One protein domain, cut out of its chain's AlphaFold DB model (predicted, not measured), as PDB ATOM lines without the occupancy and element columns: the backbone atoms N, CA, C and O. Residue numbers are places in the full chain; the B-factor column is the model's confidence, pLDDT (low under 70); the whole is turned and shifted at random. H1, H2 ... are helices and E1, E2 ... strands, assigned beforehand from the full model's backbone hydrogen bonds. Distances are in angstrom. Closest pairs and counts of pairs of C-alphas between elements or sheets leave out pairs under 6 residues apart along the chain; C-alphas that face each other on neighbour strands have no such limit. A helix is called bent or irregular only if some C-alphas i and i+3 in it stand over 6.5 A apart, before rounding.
ATOM      1  N   GLY A  13     204.173 164.593 240.962       55.00
ATOM      2  CA  GLY A  13     204.346 165.987 240.538       55.00
ATOM      3  C   GLY A  13     203.096 166.886 240.574       55.00
ATOM      4  O   GLY A  13     203.258 168.082 240.387       55.00
ATOM      5  N   ARG A  14     201.885 166.354 240.796       57.88
ATOM      6  CA  ARG A  14     200.643 167.117 241.066       57.88
ATOM      7  C   ARG A  14     200.192 167.021 242.526       57.88
ATOM      8  O   ARG A  14     199.120 167.497 242.879       57.88
ATOM      9  N   TRP A  15     200.994 166.386 243.381       66.38
ATOM     10  CA  TRP A  15     200.676 166.246 244.798       66.38
ATOM     11  C   TRP A  15     200.578 167.603 245.506       66.38
ATOM     12  O   TRP A  15     199.749 167.754 246.392       66.38
ATOM     13  N   SER A  16     201.345 168.605 245.063       63.47
ATOM     14  CA  SER A  16     201.246 169.985 245.555       63.47
ATOM     15  C   SER A  16     199.838 170.565 245.396       63.47
ATOM     16  O   SER A  16     199.253 171.022 246.371       63.47
ATOM     17  N   GLU A  17     199.270 170.458 244.191       67.12
ATOM     18  CA  GLU A  17     197.923 170.946 243.861       67.12
ATOM     19  C   GLU A  17     196.850 170.235 244.706       67.12
ATOM     20  O   GLU A  17     195.864 170.837 245.123       67.12
ATOM     21  N   GLN A  18     197.049 168.944 244.992       70.19
ATOM     22  CA  GLN A  18     196.119 168.153 245.803       70.19
ATOM     23  C   GLN A  18     196.255 168.421 247.305       70.19
ATOM     24  O   GLN A  18     195.246 168.455 248.004       70.19
ATOM     25  N   ALA A  19     197.475 168.605 247.809       68.12
ATOM     26  CA  ALA A  19     197.732 168.900 249.215       68.12
ATOM     27  C   ALA A  19     197.157 170.267 249.606       68.12
ATOM     28  O   ALA A  19     196.535 170.389 250.657       68.12
ATOM     29  N   GLU A  20     197.298 171.265 248.732       67.00
ATOM     30  CA  GLU A  20     196.716 172.591 248.928       67.00
ATOM     31  C   GLU A  20     195.184 172.536 248.965       67.00
ATOM     32  O   GLU A  20     194.577 173.050 249.902       67.00
ATOM     33  N   ALA A  21     194.553 171.815 248.033       70.31
ATOM     34  CA  ALA A  21     193.100 171.639 248.030       70.31
ATOM     35  C   ALA A  21     192.562 170.899 249.271       70.31
ATOM     36  O   ALA A  21     191.439 171.153 249.690       70.31
ATOM     37  N   LEU A  22     193.334 169.968 249.843       71.38
ATOM     38  CA  LEU A  22     192.887 169.132 250.963       71.38
ATOM     39  C   LEU A  22     193.161 169.733 252.346       71.38
ATOM     40  O   LEU A  22     192.466 169.375 253.293       71.38
ATOM     41  N   LEU A  23     194.192 170.570 252.492       72.62
ATOM     42  CA  LEU A  23     194.724 170.946 253.810       72.62
ATOM     43  C   LEU A  23     194.765 172.463 254.062       72.62
ATOM     44  O   LEU A  23     195.050 172.868 255.188       72.62
ATOM     45  N   SER A  24     194.478 173.306 253.062       71.50
ATOM     46  CA  SER A  24     194.587 174.777 253.175       71.50
ATOM     47  C   SER A  24     193.584 175.439 254.131       71.50
ATOM     48  O   SER A  24     193.805 176.578 254.565       71.50
ATOM     49  N   ASP A  25     192.507 174.735 254.489       78.19
ATOM     50  CA  ASP A  25     191.506 175.212 255.448       78.19
ATOM     51  C   ASP A  25     192.063 175.244 256.883       78.19
ATOM     52  O   ASP A  25     191.843 176.211 257.616       78.19
ATOM     53  N   GLU A  26     192.845 174.230 257.269       78.44
ATOM     54  CA  GLU A  26     193.418 174.106 258.621       78.44
ATOM     55  C   GLU A  26     194.899 174.506 258.714       78.44
ATOM     56  O   GLU A  26     195.385 174.866 259.793       78.44
ATOM     57  N   PHE A  27     195.627 174.457 257.598       78.06
ATOM     58  CA  PHE A  27     197.069 174.667 257.561       78.06
ATOM     59  C   PHE A  27     197.451 175.767 256.573       78.06
ATOM     60  O   PHE A  27     196.920 175.877 255.472       78.06
ATOM     61  N   GLU A  28     198.447 176.562 256.942       80.75
ATOM     62  CA  GLU A  28     199.240 177.317 255.980       80.75
ATOM     63  C   GLU A  28     200.312 176.380 255.408       80.75
ATOM     64  O   GLU A  28     201.147 175.869 256.158       80.75
ATOM     65  N   LEU A  29     200.255 176.102 254.103       79.56
ATOM     66  CA  LEU A  29     201.157 175.163 253.434       79.56
ATOM     67  C   LEU A  29     202.212 175.905 252.610       79.56
ATOM     68  O   LEU A  29     201.890 176.760 251.791       79.56
ATOM     69  N   GLN A  30     203.471 175.510 252.768       79.62
ATOM     70  CA  GLN A  30     204.567 175.856 251.870       79.62
ATOM     71  C   GLN A  30     204.985 174.602 251.114       79.62
ATOM     72  O   GLN A  30     205.402 173.620 251.730       79.62
ATOM     73  N   VAL A  31     204.861 174.623 249.787       76.62
ATOM     74  CA  VAL A  31     205.175 173.472 248.939       76.62
ATOM     75  C   VAL A  31     206.343 173.799 248.019       76.62
ATOM     76  O   VAL A  31     206.279 174.735 247.229       76.62
ATOM     77  N   GLU A  32     207.407 173.008 248.106       77.38
ATOM     78  CA  GLU A  32     208.625 173.182 247.320       77.38
ATOM     79  C   GLU A  32     208.930 171.901 246.541       77.38
ATOM     80  O   GLU A  32     208.941 170.796 247.095       77.38
ATOM     81  N   ARG A  33     209.207 172.042 245.243       77.50
ATOM     82  CA  ARG A  33     209.751 170.949 244.438       77.50
ATOM     83  C   ARG A  33     211.269 170.956 244.564       77.50
ATOM     84  O   ARG A  33     211.902 171.953 244.236       77.50
ATOM     85  N   ARG A  34     211.838 169.824 244.965       79.94
ATOM     86  CA  ARG A  34     213.283 169.628 245.091       79.94
ATOM     87  C   ARG A  34     213.775 168.532 244.167       79.94
ATOM     88  O   ARG A  34     213.063 167.572 243.862       79.94
ATOM     89  N   GLU A  35     215.014 168.685 243.735       80.75
ATOM     90  CA  GLU A  35     215.763 167.631 243.063       80.75
ATOM     91  C   GLU A  35     216.463 166.761 244.109       80.75
ATOM     92  O   GLU A  35     216.893 167.236 245.164       80.75
ATOM     93  N   SER A  36     216.535 165.462 243.841       79.38
ATOM     94  CA  SER A  36     217.368 164.552 244.619       79.38
ATOM     95  C   SER A  36     218.839 164.903 244.413       79.38
ATOM     96  O   SER A  36     219.264 165.145 243.285       79.38
ATOM     97  N   ALA A  37     219.620 164.881 245.495       78.81
ATOM     98  CA  ALA A  37     221.068 165.080 245.434       78.81
ATOM     99  C   ALA A  37     221.775 163.956 244.656       78.81
ATOM    100  O   ALA A  37     222.847 164.163 244.095       78.81
ATOM    101  N   GLU A  38     221.156 162.775 244.605       80.81
ATOM    102  CA  GLU A  38     221.692 161.597 243.934       80.81
ATOM    103  C   GLU A  38     220.683 161.017 242.946       80.81
ATOM    104  O   GLU A  38     219.461 161.050 243.152       80.81
ATOM    105  N   ARG A  39     221.208 160.452 241.857       76.62
ATOM    106  CA  ARG A  39     220.415 159.647 240.929       76.62
ATOM    107  C   ARG A  39     220.012 158.348 241.614       76.62
ATOM    108  O   ARG A  39     220.801 157.754 242.346       76.62
ATOM    109  N   ALA A  40     218.796 157.888 241.342       74.19
ATOM    110  CA  ALA A  40     218.412 156.547 241.752       74.19
ATOM    111  C   ALA A  40     219.309 155.529 241.020       74.19
ATOM    112  O   ALA A  40     219.534 155.687 239.817       74.19
ATOM    113  N   PRO A  41     219.835 154.504 241.712       77.19
ATOM    114  CA  PRO A  41     220.593 153.455 241.048       77.19
ATOM    115  C   PRO A  41     219.678 152.707 240.077       77.19
ATOM    116  O   PRO A  41     218.542 152.377 240.426       77.19
ATOM    117  N   VAL A  42     220.187 152.427 238.878       79.25
ATOM    118  CA  VAL A  42     219.526 151.526 237.927       79.25
ATOM    119  C   VAL A  42     219.593 150.119 238.511       79.25
ATOM    120  O   VAL A  42     220.683 149.648 238.836       79.25
ATOM    121  N   ARG A  43     218.442 149.468 238.682       84.62
ATOM    122  CA  ARG A  43     218.340 148.110 239.227       84.62
ATOM    123  C   ARG A  43     217.826 147.181 238.143       84.62
ATOM    124  O   ARG A  43     216.954 147.548 237.373       84.62
ATOM    125  N   SER A  44     218.317 145.953 238.107       90.00
ATOM    126  CA  SER A  44     217.662 144.908 237.324       90.00
ATOM    127  C   SER A  44     216.238 144.659 237.829       90.00
ATOM    128  O   SER A  44     215.878 144.984 238.968       90.00
ATOM    129  N   TRP A  45     215.415 144.035 236.986       91.31
ATOM    130  CA  TRP A  45     214.072 143.600 237.364       91.31
ATOM    131  C   TRP A  45     214.091 142.721 238.624       91.31
ATOM    132  O   TRP A  45     213.297 142.914 239.547       91.31
ATOM    133  N   GLU A  46     215.040 141.790 238.696       93.81
ATOM    134  CA  GLU A  46     215.217 140.876 239.816       93.81
ATOM    135  C   GLU A  46     215.595 141.619 241.114       93.81
ATOM    136  O   GLU A  46     215.002 141.361 242.165       93.81
ATOM    137  N   GLU A  47     216.507 142.593 241.056       92.75
ATOM    138  CA  GLU A  47     216.856 143.444 242.207       92.75
ATOM    139  C   GLU A  47     215.684 144.332 242.647       92.75
ATOM    140  O   GLU A  47     215.434 144.507 243.846       92.75
ATOM    141  N   SER A  48     214.926 144.874 241.694       90.81
ATOM    142  CA  SER A  48     213.719 145.661 241.966       90.81
ATOM    143  C   SER A  48     212.658 144.823 242.674       90.81
ATOM    144  O   SER A  48     212.072 145.266 243.665       90.81
ATOM    145  N   LEU A  49     212.466 143.569 242.253       92.88
ATOM    146  CA  LEU A  49     211.623 142.629 242.981       92.88
ATOM    147  C   LEU A  49     212.167 142.389 244.389       92.88
ATOM    148  O   LEU A  49     211.403 142.471 245.340       92.88
ATOM    149  N   GLN A  50     213.459 142.153 244.592       93.50
ATOM    150  CA  GLN A  50     214.003 141.897 245.937       93.50
ATOM    151  C   GLN A  50     213.890 143.095 246.892       93.50
ATOM    152  O   GLN A  50     213.656 142.918 248.091       93.50
ATOM    153  N   THR A  51     213.987 144.315 246.373       89.38
ATOM    154  CA  THR A  51     214.032 145.537 247.189       89.38
ATOM    155  C   THR A  51     212.667 146.195 247.391       89.38
ATOM    156  O   THR A  51     212.466 146.873 248.398       89.38
ATOM    157  N   PHE A  52     211.691 145.955 246.508       88.69
ATOM    158  CA  PHE A  52     210.396 146.634 246.551       88.69
ATOM    159  C   PHE A  52     209.226 145.659 246.767       88.69
ATOM    160  O   PHE A  52     208.670 145.068 245.839       88.69
ATOM    161  N   ALA A  53     208.816 145.509 248.033       87.75
ATOM    162  CA  ALA A  53     207.748 144.587 248.439       87.75
ATOM    163  C   ALA A  53     206.408 144.777 247.691       87.75
ATOM    164  O   ALA A  53     205.803 143.764 247.328       87.75
ATOM    165  N   PRO A  54     205.943 146.010 247.396       88.50
ATOM    166  CA  PRO A  54     204.728 146.210 246.611       88.50
ATOM    167  C   PRO A  54     204.805 145.625 245.197       88.50
ATOM    168  O   PRO A  54     203.838 145.010 244.753       88.50
ATOM    169  N   LEU A  55     205.945 145.752 244.505       88.12
ATOM    170  CA  LEU A  55     206.112 145.166 243.173       88.12
ATOM    171  C   LEU A  55     206.057 143.640 243.236       88.12
ATOM    172  O   LEU A  55     205.319 143.045 242.458       88.12
ATOM    173  N   ARG A  56     206.715 143.006 244.220       93.00
ATOM    174  CA  ARG A  56     206.582 141.549 244.422       93.00
ATOM    175  C   ARG A  56     205.140 141.114 244.624       93.00
ATOM    176  O   ARG A  56     204.721 140.124 244.040       93.00
ATOM    177  N   ALA A  57     204.397 141.839 245.459       90.38
ATOM    178  CA  ALA A  57     203.012 141.509 245.779       90.38
ATOM    179  C   ALA A  57     202.073 141.650 244.572       90.38
ATOM    180  O   ALA A  57     201.060 140.957 244.500       90.38
ATOM    181  N   VAL A  58     202.382 142.558 243.641       90.56
ATOM    182  CA  VAL A  58     201.660 142.665 242.369       90.56
ATOM    183  C   VAL A  58     202.037 141.501 241.463       90.56
ATOM    184  O   VAL A  58     201.146 140.789 241.011       90.56
ATOM    185  N   THR A  59     203.332 141.268 241.245       93.31
ATOM    186  CA  THR A  59     203.821 140.215 240.344       93.31
ATOM    187  C   THR A  59     203.360 138.822 240.776       93.31
ATOM    188  O   THR A  59     202.986 138.027 239.928       93.31
ATOM    189  N   SER A  60     203.271 138.534 242.081       94.38
ATOM    190  CA  SER A  60     202.806 137.227 242.580       94.38
ATOM    191  C   SER A  60     201.330 136.914 242.301       94.38
ATOM    192  O   SER A  60     200.894 135.789 242.535       94.38
ATOM    193  N   ARG A  61     200.547 137.897 241.844       95.25
ATOM    194  CA  ARG A  61     199.124 137.751 241.492       95.25
ATOM    195  C   ARG A  61     198.889 137.708 239.983       95.25
ATOM    196  O   ARG A  61     197.741 137.596 239.561       95.25
ATOM    197  N   LEU A  62     199.943 137.876 239.189       94.69
ATOM    198  CA  LEU A  62     199.887 137.877 237.735       94.69
ATOM    199  C   LEU A  62     200.265 136.495 237.203       94.69
ATOM    200  O   LEU A  62     201.059 135.783 237.813       94.69
ATOM    201  N   ASP A  63     199.714 136.137 236.048       96.19
ATOM    202  CA  ASP A  63     200.231 135.012 235.272       96.19
ATOM    203  C   ASP A  63     201.582 135.370 234.620       96.19
ATOM    204  O   ASP A  63     202.041 136.521 234.657       96.19
ATOM    205  N   ASP A  64     202.241 134.376 234.024       93.19
ATOM    206  CA  ASP A  64     203.566 134.545 233.419       93.19
ATOM    207  C   ASP A  64     203.553 135.561 232.266       93.19
ATOM    208  O   ASP A  64     204.478 136.363 232.122       93.19
ATOM    209  N   ALA A  65     202.481 135.582 231.467       95.62
ATOM    210  CA  ALA A  65     202.351 136.489 230.329       95.62
ATOM    211  C   ALA A  65     202.195 137.954 230.780       95.62
ATOM    212  O   ALA A  65     202.845 138.864 230.246       95.62
ATOM    213  N   ALA A  66     201.366 138.197 231.792       93.44
ATOM    214  CA  ALA A  66     201.166 139.507 232.391       93.44
ATOM    215  C   ALA A  66     202.410 139.968 233.164       93.44
ATOM    216  O   ALA A  66     202.761 141.148 233.092       93.44
ATOM    217  N   SER A  67     203.111 139.053 233.838       93.25
ATOM    218  CA  SER A  67     204.384 139.329 234.513       93.25
ATOM    219  C   SER A  67     205.478 139.733 233.525       93.25
ATOM    220  O   SER A  67     206.158 140.736 233.744       93.25
ATOM    221  N   ALA A  68     205.609 139.021 232.399       93.19
ATOM    222  CA  ALA A  68     206.547 139.379 231.335       93.19
ATOM    223  C   ALA A  68     206.224 140.757 230.734       93.19
ATOM    224  O   ALA A  68     207.112 141.588 230.556       93.19
ATOM    225  N   THR A  69     204.938 141.039 230.501       94.12
ATOM    226  CA  THR A  69     204.490 142.355 230.015       94.12
ATOM    227  C   THR A  69     204.831 143.468 231.009       94.12
ATOM    228  O   THR A  69     205.331 144.521 230.609       94.12
ATOM    229  N   LEU A  70     204.579 143.250 232.305       91.94
ATOM    230  CA  LEU A  70     204.903 144.210 233.359       91.94
ATOM    231  C   LEU A  70     206.409 144.481 233.421       91.94
ATOM    232  O   LEU A  70     206.797 145.644 233.509       91.94
ATOM    233  N   ARG A  71     207.236 143.432 233.329       94.31
ATOM    234  CA  ARG A  71     208.696 143.548 233.273       94.31
ATOM    235  C   ARG A  71     209.140 144.445 232.120       94.31
ATOM    236  O   ARG A  71     209.824 145.431 232.362       94.31
ATOM    237  N   THR A  72     208.704 144.156 230.893       93.25
ATOM    238  CA  THR A  72     209.087 144.952 229.714       93.25
ATOM    239  C   THR A  72     208.666 146.414 229.847       93.25
ATOM    240  O   THR A  72     209.424 147.318 229.505       93.25
ATOM    241  N   GLU A  73     207.457 146.678 230.349       90.75
ATOM    242  CA  GLU A  73     207.003 148.054 230.556       90.75
ATOM    243  C   GLU A  73     207.776 148.773 231.670       90.75
ATOM    244  O   GLU A  73     207.993 149.979 231.566       90.75
ATOM    245  N   PHE A  74     208.178 148.056 232.720       88.81
ATOM    246  CA  PHE A  74     208.980 148.593 233.815       88.81
ATOM    247  C   PHE A  74     210.393 148.951 233.343       88.81
ATOM    248  O   PHE A  74     210.818 150.088 233.525       88.81
ATOM    249  N   GLU A  75     211.074 148.029 232.658       88.94
ATOM    250  CA  GLU A  75     212.415 148.245 232.098       88.94
ATOM    251  C   GLU A  75     212.417 149.410 231.090       88.94
ATOM    252  O   GLU A  75     213.294 150.270 231.126       88.94
ATOM    253  N   ALA A  76     211.386 149.515 230.241       86.75
ATOM    254  CA  ALA A  76     211.236 150.644 229.322       86.75
ATOM    255  C   ALA A  76     211.024 151.987 230.047       86.75
ATOM    256  O   ALA A  76     211.439 153.038 229.551       86.75
ATOM    257  N   LEU A  77     210.357 151.971 231.204       83.75
ATOM    258  CA  LEU A  77     210.154 153.162 232.020       83.75
ATOM    259  C   LEU A  77     211.452 153.572 232.722       83.75
ATOM    260  O   LEU A  77     211.795 154.753 232.689       83.75
ATOM    261  N   GLU A  78     212.199 152.624 233.287       83.50
ATOM    262  CA  GLU A  78     213.519 152.899 233.865       83.50
ATOM    263  C   GLU A  78     214.498 153.449 232.828       83.50
ATOM    264  O   GLU A  78     215.153 154.453 233.092       83.50
ATOM    265  N   GLU A  79     214.544 152.868 231.626       84.94
ATOM    266  CA  GLU A  79     215.365 153.379 230.522       84.94
ATOM    267  C   GLU A  79     215.000 154.830 230.189       84.94
ATOM    268  O   GLU A  79     215.863 155.706 230.148       84.94
ATOM    269  N   ARG A  80     213.703 155.112 230.013       82.56
ATOM    270  CA  ARG A  80     213.209 156.451 229.664       82.56
ATOM    271  C   ARG A  80     213.600 157.516 230.691       82.56
ATOM    272  O   ARG A  80     213.777 158.675 230.319       82.56
ATOM    273  N   PHE A  81     213.670 157.148 231.966       79.88
ATOM    274  CA  PHE A  81     213.957 158.075 233.060       79.88
ATOM    275  C   PHE A  81     215.380 157.943 233.619       79.88
ATOM    276  O   PHE A  81     215.693 158.633 234.585       79.88
ATOM    277  N   ARG A  82     216.260 157.140 232.999       81.81
ATOM    278  CA  ARG A  82     217.642 156.900 233.458       81.81
ATOM    279  C   ARG A  82     218.419 158.193 233.715       81.81
ATOM    280  O   ARG A  82     219.137 158.300 234.707       81.81
ATOM    281  N   ASP A  83     218.277 159.161 232.817       80.69
ATOM    282  CA  ASP A  83     219.008 160.431 232.869       80.69
ATOM    283  C   ASP A  83     218.201 161.588 233.461       80.69
ATOM    284  O   ASP A  83     218.672 162.724 233.508       80.69
ATOM    285  N   VAL A  84     216.987 161.312 233.939       79.06
ATOM    286  CA  VAL A  84     216.134 162.318 234.564       79.06
ATOM    287  C   VAL A  84     216.414 162.331 236.060       79.06
ATOM    288  O   VAL A  84     216.274 161.312 236.737       79.06
ATOM    289  N   MET A  85     216.780 163.495 236.602       79.00
ATOM    290  CA  MET A  85     216.961 163.627 238.045       79.00
ATOM    291  C   MET A  85     215.641 163.341 238.775       79.00
ATOM    292  O   MET A  85     214.618 163.959 238.452       79.00
ATOM    293  N   PRO A  86     215.630 162.437 239.776       77.31
ATOM    294  CA  PRO A  86     214.459 162.246 240.606       77.31
ATOM    295  C   PRO A  86     214.097 163.568 241.269       77.31
ATOM    296  O   PRO A  86     214.950 164.271 241.811       77.31
ATOM    297  N   THR A  87     212.813 163.898 241.231       76.12
ATOM    298  CA  THR A  87     212.274 165.075 241.907       76.12
ATOM    299  C   THR A  87     211.274 164.623 242.947       76.12
ATOM    300  O   THR A  87     210.521 163.674 242.725       76.12
ATOM    301  N   TYR A  88     211.274 165.302 244.081       74.25
ATOM    302  CA  TYR A  88     210.320 165.089 245.156       74.25
ATOM    303  C   TYR A  88     209.700 166.425 245.549       74.25
ATOM    304  O   TYR A  88     210.221 167.498 245.239       74.25
ATOM    305  N   VAL A  89     208.545 166.357 246.195       75.25
ATOM    306  CA  VAL A  89     207.839 167.534 246.694       75.25
ATOM    307  C   VAL A  89     207.891 167.488 248.212       75.25
ATOM    308  O   VAL A  89     207.580 166.461 248.810       75.25
ATOM    309  N   VAL A  90     208.300 168.592 248.827       77.00
ATOM    310  CA  VAL A  90     208.228 168.798 250.273       77.00
ATOM    311  C   VAL A  90     207.080 169.763 250.522       77.00
ATOM    312  O   VAL A  90     207.097 170.870 249.992       77.00
ATOM    313  N   ALA A  91     206.090 169.354 251.315       77.00
ATOM    314  CA  ALA A  91     205.097 170.278 251.853       77.00
ATOM    315  C   ALA A  91     205.319 170.437 253.355       77.00
ATOM    316  O   ALA A  91     205.334 169.455 254.098       77.00
ATOM    317  N   LEU A  92     205.483 171.680 253.791       79.69
ATOM    318  CA  LEU A  92     205.543 172.068 255.191       79.69
ATOM    319  C   LEU A  92     204.231 172.760 255.538       79.69
ATOM    320  O   LEU A  92     203.887 173.766 254.928       79.69
ATOM    321  N   GLY A  93     203.496 172.213 256.502       81.00
ATOM    322  CA  GLY A  93     202.259 172.807 256.993       81.00
ATOM    323  C   GLY A  93     202.434 173.380 258.390       81.00
ATOM    324  O   GLY A  93     202.939 172.693 259.279       81.00
ATOM    325  N   LYS A  94     201.974 174.613 258.607       82.12
ATOM    326  CA  LYS A  94     201.796 175.185 259.943       82.12
ATOM    327  C   LYS A  94     200.306 175.276 260.242       82.12
ATOM    328  O   LYS A  94     199.559 175.897 259.492       82.12
ATOM    329  N   ARG A  95     199.874 174.645 261.335       78.00
ATOM    330  CA  ARG A  95     198.491 174.758 261.810       78.00
ATOM    331  C   ARG A  95     198.228 176.202 262.244       78.00
ATOM    332  O   ARG A  95     199.088 176.786 262.910       78.00
ATOM    333  N   ARG A  96     197.090 176.753 261.827       75.38
ATOM    334  CA  ARG A  96     196.658 178.105 262.208       75.38
ATOM    335  C   ARG A  96     196.250 178.185 263.677       75.38
ATOM    336  O   ARG A  96     195.737 177.169 264.203       75.38
TER     337      ARG A  96
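What this domain is: This is residues 13 to 96 of the 96 residues of an uncharacterized protein of Thermoleophilia bacterium (UniProt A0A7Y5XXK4). This is a two-part, elongated model: at one end a long ribbon of two antiparallel strands, E1 and E2, with helix H1 packed on it, and at the other a small cluster of three helices, H2, H3 and the long H4. The two parts are joined by two unnamed stretches, residues 36 to 44 and 82 to 86, and the helices of one part stay clear of those of the other. The printed part has 84 residues with four named helices and two named strands, in the order H1 E1 H2 H3 H4 E2, and the class is mixed, helices and strands. It is only just loose, close to extended, with a radius of gyration of the C-alphas of 17.6 A and spans of 52 by 29 by 19 A.

How they stand to each other: Start at the sheet, where E1, residues 27 to 35, and E2, residues 87 to 95, are antiparallel neighbours at 162 degrees. Look at N 30 and O 92, 2.8 A apart, and N 88 and O 34, 2.9 A apart, both within hydrogen-bond range. Next find H1, residues 13 to 23: its closest C-alphas to E1 are those of Ser 16 and Val 31, 6.2 A apart, and to E2 those of Ser 16 and Val 89, 7.1 A apart. H1 is irregular, with C-alphas 13 and 16 at 7.1 A. Now go to H2, residues 45 to 51, and H3, residues 53 to 59, which touch only at the corner by their link; the closest C-alphas are those of Leu 49 and Arg 56, 5.4 A apart, at a steep tilt of 40 degrees, opposite ways. H4, residues 64 to 81, only just touches H2, with 3 pairs of C-alphas within 8 A, made by its residues 71 to 75 alone; the closest are those of Trp 45 and Arg 71, 6.8 A apart, and the lines are about perpendicular at 86 degrees. H3 and H4 are close but not clearly touching, the C-alphas of Thr 59 and Ser 67 being closest at 5.9 A. H1 is apart from H2, H3 and H4. Each O i to N i+4 pair is within hydrogen-bond range in H2, H3 and H4, and 6 of 7 are in H1.

Where its parts are: Find C-alpha 27 at (197.069, 174.667, 257.561); from there E1 runs 24.7 A to C-alpha 35. E2 measures 26.1 A and ends at C-alpha 95, (198.491, 174.758, 261.810). H4 runs 25.7 A from C-alpha 64 at (203.566, 134.545, 233.419). H1 is 17.1 A long, and H2 and H3 are 10.0 A each.

The domain as a whole: The C-alphas farthest apart are those of Ala 65 and Arg 96, 52.7 A. The printed part has no cut, no link is long, and Arg 96 is the chain's last residue. The mean pLDDT of the printed part is 82.4; residues 13 to 17 and 19 to 20 are under 70.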